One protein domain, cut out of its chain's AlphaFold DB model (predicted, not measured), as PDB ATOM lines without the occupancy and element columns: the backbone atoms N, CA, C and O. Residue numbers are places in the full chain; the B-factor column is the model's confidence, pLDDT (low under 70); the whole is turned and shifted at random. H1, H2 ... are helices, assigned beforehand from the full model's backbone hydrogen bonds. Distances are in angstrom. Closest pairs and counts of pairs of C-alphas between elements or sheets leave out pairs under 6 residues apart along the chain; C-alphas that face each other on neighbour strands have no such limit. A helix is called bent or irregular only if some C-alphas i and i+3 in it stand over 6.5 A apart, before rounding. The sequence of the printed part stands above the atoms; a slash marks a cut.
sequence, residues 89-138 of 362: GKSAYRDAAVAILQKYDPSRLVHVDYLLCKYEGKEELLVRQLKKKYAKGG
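Overview. This is residues 89 to 138 of the 362 residues of an uncharacterized protein of Trypanosoma cruzi (strain CL Brener) (UniProt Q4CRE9). Three helices lie side by side in a small bundle, H1 paired with H2 on one side and H3 on the other, their centres making a triangle that is less well closed between H2 and H3. H1 and H2 fold back on each other as a helical hairpin, and the chain then turns again, with H3 running the same way as H1. The printed part has 50 residues with three named helices, in the order H1, H2, H3, and no named strand; the class is all helix. It is compact, with a radius of gyration of the C-alphas of 9.9 A, and its C-alphas span 27 by 19 by 16 A.

Along the chain. H1, the longest helix with 16 residues, covers residues 89 to 104 and measures 23.2 A from first to last C-alpha. It begins at C-alpha 89, at (7.073, -27.541, -20.116), and ends at C-alpha 104, at (23.366, -41.037, -29.577). H2 covers residues 106 to 118 and measures 19.2 A. It is irregular: C-alphas 110 and 113 are 7.2 A apart, where about 5 A is found in a regular helix, and its line is a rough one. H3 covers residues 123 to 136, measures 19.7 A, and ends at C-alpha 136, at (25.167, -46.680, -18.704).

Arrangement. H1 touches H2, and their closest C-alphas, those of Leu 101 and Leu 109, are 6.0 A apart. The two form a hairpin, running opposite ways at a shallow tilt of 27 degrees. H1 also touches H3, with the closest C-alphas, those of Ala 97 and Val 127, 5.6 A apart. H1 and H3 run the same way at a shallow tilt of 17 degrees. H2 and H3 are close but not clearly touching, with 2 pairs of C-alphas within 8 A; the closest are those of Leu 116 and Glu 123, 6.2 A apart. They run opposite ways at a shallow tilt of 34 degrees, only just short of steep. In H1 and H3 every O i to N i+4 pair is within hydrogen-bond range; in H2 4 of 9 are, beside 8 of 10 O i to N i+3 pairs.

Size, cuts and confidence. The two C-alphas farthest apart, those of Gly 89 and Gly 137, are 27.9 A apart. The printed part runs from residue 89 to residue 138 and has no cut. Both links are tight, with 1 residue between H1 and H2 and 4 residues between H2 and H3. The mean pLDDT of the printed part is 87.4; it is under 70 at residue 89 and at residues 137 to 138.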
ATOM      1  N   GLY A  89       6.357 -26.427 -20.760       67.27
ATOM      2  CA  GLY A  89       7.073 -27.541 -20.116       67.27
ATOM      3  C   GLY A  89       7.381 -28.688 -21.088       67.27
ATOM      4  O   GLY A  89       8.481 -29.248 -21.081       67.27
ATOM      5  N   LYS A  90       6.442 -28.966 -21.999       72.90
ATOM      6  CA  LYS A  90       6.567 -30.000 -23.035       72.90
ATOM      7  C   LYS A  90       7.709 -29.694 -24.001       72.90
ATOM      8  O   LYS A  90       8.407 -30.616 -24.427       72.90
ATOM      9  N   SER A  91       7.955 -28.411 -24.297       81.41
ATOM     10  CA  SER A  91       9.097 -27.996 -25.120       81.41
ATOM     11  C   SER A  91      10.417 -28.295 -24.416       81.41
ATOM     12  O   SER A  91      11.271 -28.952 -24.998       81.41
ATOM     13  N   ALA A  92      10.561 -27.941 -23.135       88.59
ATOM     14  CA  ALA A  92      11.807 -28.180 -22.405       88.59
ATOM     15  C   ALA A  92      12.188 -29.676 -22.345       88.59
ATOM     16  O   ALA A  92      13.354 -30.043 -22.530       88.59
ATOM     17  N   TYR A  93      11.212 -30.569 -22.128       92.56
ATOM     18  CA  TYR A  93      11.461 -32.014 -22.160       92.56
ATOM     19  C   TYR A  93      11.711 -32.542 -23.575       92.56
ATOM     20  O   TYR A  93      12.530 -33.454 -23.743       92.56
ATOM     21  N   ARG A  94      11.049 -31.968 -24.587       92.43
ATOM     22  CA  ARG A  94      11.314 -32.258 -25.999       92.43
ATOM     23  C   ARG A  94      12.745 -31.914 -26.365       92.43
ATOM     24  O   ARG A  94      13.445 -32.790 -26.864       92.43
ATOM     25  N   ASP A  95      13.206 -30.715 -26.034       92.71
ATOM     26  CA  ASP A  95      14.570 -30.256 -26.297       92.71
ATOM     27  C   ASP A  95      15.602 -31.144 -25.590       92.71
ATOM     28  O   ASP A  95      16.590 -31.564 -26.194       92.71
ATOM     29  N   ALA A  96      15.345 -31.543 -24.339       92.16
ATOM     30  CA  ALA A  96      16.214 -32.471 -23.619       92.16
ATOM     31  C   ALA A  96      16.251 -33.879 -24.250       92.16
ATOM     32  O   ALA A  96      17.317 -34.498 -24.331       92.16
ATOM     33  N   ALA A  97      15.108 -34.407 -24.702       91.27
ATOM     34  CA  ALA A  97      15.035 -35.699 -25.386       91.27
ATOM     35  C   ALA A  97      15.719 -35.651 -26.761       91.27
ATOM     36  O   ALA A  97      16.486 -36.562 -27.085       91.27
ATOM     37  N   VAL A  98      15.494 -34.579 -27.526       92.58
ATOM     38  CA  VAL A  98      16.149 -34.302 -28.809       92.58
ATOM     39  C   VAL A  98      17.654 -34.187 -28.619       92.58
ATOM     40  O   VAL A  98      18.379 -34.882 -29.311       92.58
ATOM     41  N   ALA A  99      18.152 -33.427 -27.642       92.21
ATOM     42  CA  ALA A  99      19.590 -33.280 -27.411       92.21
ATOM     43  C   ALA A  99      20.284 -34.618 -27.084       92.21
ATOM     44  O   ALA A  99      21.395 -34.884 -27.550       92.21
ATOM     45  N   ILE A 100      19.631 -35.490 -26.303       90.64
ATOM     46  CA  ILE A 100      20.157 -36.834 -26.021       90.64
ATOM     47  C   ILE A 100      20.127 -37.687 -27.296       90.64
ATOM     48  O   ILE A 100      21.133 -38.293 -27.654       90.64
ATOM     49  N   LEU A 101      18.998 -37.743 -28.001       90.35
ATOM     50  CA  LEU A 101      18.853 -38.603 -29.175       90.35
ATOM     51  C   LEU A 101      19.678 -38.113 -30.364       90.35
ATOM     52  O   LEU A 101      20.346 -38.910 -30.994       90.35
ATOM     53  N   GLN A 102      19.781 -36.815 -30.607       89.40
ATOM     54  CA  GLN A 102      20.658 -36.254 -31.632       89.40
ATOM     55  C   GLN A 102      22.120 -36.671 -31.436       89.40
ATOM     56  O   GLN A 102      22.833 -36.882 -32.413       89.40
ATOM     57  N   LYS A 103      22.562 -36.835 -30.182       88.04
ATOM     58  CA  LYS A 103      23.933 -37.247 -29.863       88.04
ATOM     59  C   LYS A 103      24.174 -38.753 -29.985       88.04
ATOM     60  O   LYS A 103      25.288 -39.151 -30.310       88.04
ATOM     61  N   TYR A 104      23.181 -39.583 -29.669       87.40
ATOM     62  CA  TYR A 104      23.366 -41.037 -29.577       87.40
ATOM     63  C   TYR A 104      22.599 -41.850 -30.634       87.40
ATOM     64  O   TYR A 104      23.049 -42.934 -30.992       87.40
ATOM     65  N   ASP A 105      21.440 -41.373 -31.081       83.25
ATOM     66  CA  ASP A 105      20.493 -42.061 -31.968       83.25
ATOM     67  C   ASP A 105      19.610 -41.056 -32.751       83.25
ATOM     68  O   ASP A 105      18.475 -40.760 -32.347       83.25
ATOM     69  N   PRO A 106      20.117 -40.506 -33.873       86.96
ATOM     70  CA  PRO A 106      19.367 -39.552 -34.684       86.96
ATOM     71  C   PRO A 106      18.141 -40.186 -35.356       86.96
ATOM     72  O   PRO A 106      17.156 -39.491 -35.593       86.96
ATOM     73  N   SER A 107      18.137 -41.502 -35.602       86.61
ATOM     74  CA  SER A 107      16.997 -42.211 -36.205       86.61
ATOM     75  C   SER A 107      15.753 -42.160 -35.318       86.61
ATOM     76  O   SER A 107      14.621 -42.147 -35.800       86.61
ATOM     77  N   ARG A 108      15.945 -42.074 -33.999       87.31
ATOM     78  CA  ARG A 108      14.850 -42.003 -33.030       87.31
ATOM     79  C   ARG A 108      14.302 -40.593 -32.808       87.31
ATOM     80  O   ARG A 108      13.230 -40.474 -32.214       87.31
ATOM     81  N   LEU A 109      14.961 -39.548 -33.319       88.60
ATOM     82  CA  LEU A 109      14.465 -38.165 -33.255       88.60
ATOM     83  C   LEU A 109      13.051 -38.029 -33.828       88.60
ATOM     84  O   LEU A 109      12.212 -37.358 -33.237       88.60
ATOM     85  N   VAL A 110      12.762 -38.748 -34.916       88.84
ATOM     86  CA  VAL A 110      11.441 -38.760 -35.572       88.84
ATOM     87  C   VAL A 110      10.333 -39.241 -34.624       88.84
ATOM     88  O   VAL A 110       9.184 -38.834 -34.736       88.84
ATOM     89  N   HIS A 111      10.667 -40.094 -33.653       90.78
ATOM     90  CA  HIS A 111       9.719 -40.636 -32.679       90.78
ATOM     91  C   HIS A 111       9.626 -39.821 -31.385       90.78
ATOM     92  O   HIS A 111       8.892 -40.224 -30.481       90.78
ATOM     93  N   VAL A 112      10.353 -38.708 -31.246       90.23
ATOM     94  CA  VAL A 112      10.353 -37.926 -30.000       90.23
ATOM     95  C   VAL A 112       8.968 -37.386 -29.680       90.23
ATOM     96  O   VAL A 112       8.510 -37.559 -28.553       90.23
ATOM     97  N   ASP A 113       8.268 -36.838 -30.670       90.51
ATOM     98  CA  ASP A 113       6.918 -36.294 -30.486       90.51
ATOM     99  C   ASP A 113       5.921 -37.387 -30.058       90.51
ATOM    100  O   ASP A 113       5.135 -37.200 -29.127       90.51
ATOM    101  N   TYR A 114       6.033 -38.584 -30.642       90.53
ATOM    102  CA  TYR A 114       5.270 -39.758 -30.207       90.53
ATOM    103  C   TYR A 114       5.625 -40.188 -28.774       90.53
ATOM    104  O   TYR A 114       4.745 -40.543 -27.988       90.53
ATOM    105  N   LEU A 115       6.911 -40.168 -28.404       90.46
ATOM    106  CA  LEU A 115       7.351 -40.526 -27.057       90.46
ATOM    107  C   LEU A 115       6.858 -39.519 -26.019       90.46
ATOM    108  O   LEU A 115       6.409 -39.950 -24.964       90.46
ATOM    109  N   LEU A 116       6.886 -38.220 -26.305       90.08
ATOM    110  CA  LEU A 116       6.321 -37.197 -25.421       90.08
ATOM    111  C   LEU A 116       4.814 -37.386 -25.257       90.08
ATOM    112  O   LEU A 116       4.329 -37.401 -24.135       90.08
ATOM    113  N   CYS A 117       4.087 -37.653 -26.345       88.81
ATOM    114  CA  CYS A 117       2.656 -37.956 -26.275       88.81
ATOM    115  C   CYS A 117       2.365 -39.199 -25.413       88.81
ATOM    116  O   CYS A 117       1.464 -39.193 -24.581       88.81
ATOM    117  N   LYS A 118       3.162 -40.264 -25.550       90.30
ATOM    118  CA  LYS A 118       3.003 -41.489 -24.753       90.30
ATOM    119  C   LYS A 118       3.407 -41.317 -23.284       90.30
ATOM    120  O   LYS A 118       2.906 -42.035 -22.417       90.30
ATOM    121  N   TYR A 119       4.359 -40.431 -23.016       91.84
ATOM    122  CA  TYR A 119       4.888 -40.150 -21.684       91.84
ATOM    123  C   TYR A 119       4.377 -38.815 -21.138       91.84
ATOM    124  O   TYR A 119       5.038 -38.228 -20.285       91.84
ATOM    125  N   GLU A 120       3.198 -38.363 -21.565       89.17
ATOM    126  CA  GLU A 120       2.595 -37.120 -21.087       89.17
ATOM    127  C   GLU A 120       2.432 -37.143 -19.555       89.17
ATOM    128  O   GLU A 120       2.035 -38.149 -18.957       89.17
ATOM    129  N   GLY A 121       2.875 -36.071 -18.892       90.45
ATOM    130  CA  GLY A 121       2.979 -35.984 -17.426       90.45
ATOM    131  C   GLY A 121       4.104 -36.820 -16.785       90.45
ATOM    132  O   GLY A 121       4.349 -36.716 -15.585       90.45
ATOM    133  N   LYS A 122       4.824 -37.646 -17.557       89.85
ATOM    134  CA  LYS A 122       5.995 -38.454 -17.141       89.85
ATOM    135  C   LYS A 122       7.226 -38.163 -18.003       89.85
ATOM    136  O   LYS A 122       8.140 -38.987 -18.099       89.85
ATOM    137  N   GLU A 123       7.261 -36.996 -18.624       92.90
ATOM    138  CA  GLU A 123       8.281 -36.593 -19.593       92.90
ATOM    139  C   GLU A 123       9.663 -36.496 -18.930       92.90
ATOM    140  O   GLU A 123      10.666 -36.961 -19.476       92.90
ATOM    141  N   GLU A 124       9.715 -36.049 -17.672       92.69
ATOM    142  CA  GLU A 124      10.946 -36.057 -16.881       92.69
ATOM    143  C   GLU A 124      11.512 -37.481 -16.704       92.69
ATOM    144  O   GLU A 124      12.724 -37.705 -16.788       92.69
ATOM    145  N   LEU A 125      10.644 -38.479 -16.501       92.40
ATOM    146  CA  LEU A 125      11.057 -39.877 -16.380       92.40
ATOM    147  C   LEU A 125      11.575 -40.427 -17.715       92.40
ATOM    148  O   LEU A 125      12.559 -41.170 -17.712       92.40
ATOM    149  N   LEU A 126      10.970 -40.032 -18.840       92.92
ATOM    150  CA  LEU A 126      11.458 -40.367 -20.179       92.92
ATOM    151  C   LEU A 126      12.883 -39.835 -20.389       92.92
ATOM    152  O   LEU A 126      13.779 -40.614 -20.722       92.92
ATOM    153  N   VAL A 127      13.123 -38.548 -20.122       93.36
ATOM    154  CA  VAL A 127      14.452 -37.926 -20.261       93.36
ATOM    155  C   VAL A 127      15.471 -38.587 -19.327       93.36
ATOM    156  O   VAL A 127      16.566 -38.960 -19.760       93.36
ATOM    157  N   ARG A 128      15.113 -38.834 -18.058       93.80
ATOM    158  CA  ARG A 128      15.969 -39.561 -17.099       93.80
ATOM    159  C   ARG A 128      16.296 -40.975 -17.583       93.80
ATOM    160  O   ARG A 128      17.436 -41.425 -17.438       93.80
ATOM    161  N   GLN A 129      15.328 -41.683 -18.166       91.83
ATOM    162  CA  GLN A 129      15.525 -43.023 -18.711       91.83
ATOM    163  C   GLN A 129      16.437 -43.002 -19.939       91.83
ATOM    164  O   GLN A 129      17.328 -43.846 -20.016       91.83
ATOM    165  N   LEU A 130      16.265 -42.044 -20.857       91.71
ATOM    166  CA  LEU A 130      17.155 -41.853 -22.005       91.71
ATOM    167  C   LEU A 130      18.579 -41.573 -21.516       91.71
ATOM    168  O   LEU A 130      19.491 -42.336 -21.832       91.71
ATOM    169  N   LYS A 131      18.764 -40.587 -20.630       91.05
ATOM    170  CA  LYS A 131      20.071 -40.273 -20.037       91.05
ATOM    171  C   LYS A 131      20.700 -41.502 -19.385       91.05
ATOM    172  O   LYS A 131      21.847 -41.815 -19.666       91.05
ATOM    173  N   LYS A 132      19.953 -42.263 -18.577       91.78
ATOM    174  CA  LYS A 132      20.457 -43.489 -17.931       91.78
ATOM    175  C   LYS A 132      20.783 -44.595 -18.937       91.78
ATOM    176  O   LYS A 132      21.752 -45.324 -18.736       91.78
ATOM    177  N   LYS A 133      19.981 -44.752 -19.995       87.08
ATOM    178  CA  LYS A 133      20.177 -45.785 -21.020       87.08
ATOM    179  C   LYS A 133      21.416 -45.511 -21.864       87.08
ATOM    180  O   LYS A 133      22.200 -46.438 -22.039       87.08
ATOM    181  N   TYR A 134      21.615 -44.268 -22.292       85.32
ATOM    182  CA  TYR A 134      22.772 -43.879 -23.096       85.32
ATOM    183  C   TYR A 134      24.033 -43.615 -22.254       85.32
ATOM    184  O   TYR A 134      25.131 -43.881 -22.726       85.32
ATOM    185  N   ALA A 135      23.907 -43.208 -20.982       83.18
ATOM    186  CA  ALA A 135      25.056 -43.057 -20.080       83.18
ATOM    187  C   ALA A 135      25.608 -44.399 -19.570       83.18
ATOM    188  O   ALA A 135      26.816 -44.542 -19.417       83.18
ATOM    189  N   LYS A 136      24.744 -45.386 -19.279       74.11
ATOM    190  CA  LYS A 136      25.167 -46.680 -18.704       74.11
ATOM    191  C   LYS A 136      25.514 -47.744 -19.754       74.11
ATOM    192  O   LYS A 136      26.105 -48.762 -19.411       74.11
ATOM    193  N   GLY A 137      25.118 -47.553 -21.008       58.65
ATOM    194  CA  GLY A 137      25.300 -48.541 -22.070       58.65
ATOM    195  C   GLY A 137      25.602 -47.878 -23.397       58.65
ATOM    196  O   GLY A 137      24.862 -48.111 -24.348       58.65
ATOM    197  N   GLY A 138      26.632 -47.024 -23.414       51.61
ATOM    198  CA  GLY A 138      27.094 -46.331 -24.610       51.61
ATOM    199  C   GLY A 138      27.078 -47.259 -25.821       51.61
ATOM    200  O   GLY A 138      27.769 -48.271 -25.834       51.61
TER     201      GLY A 138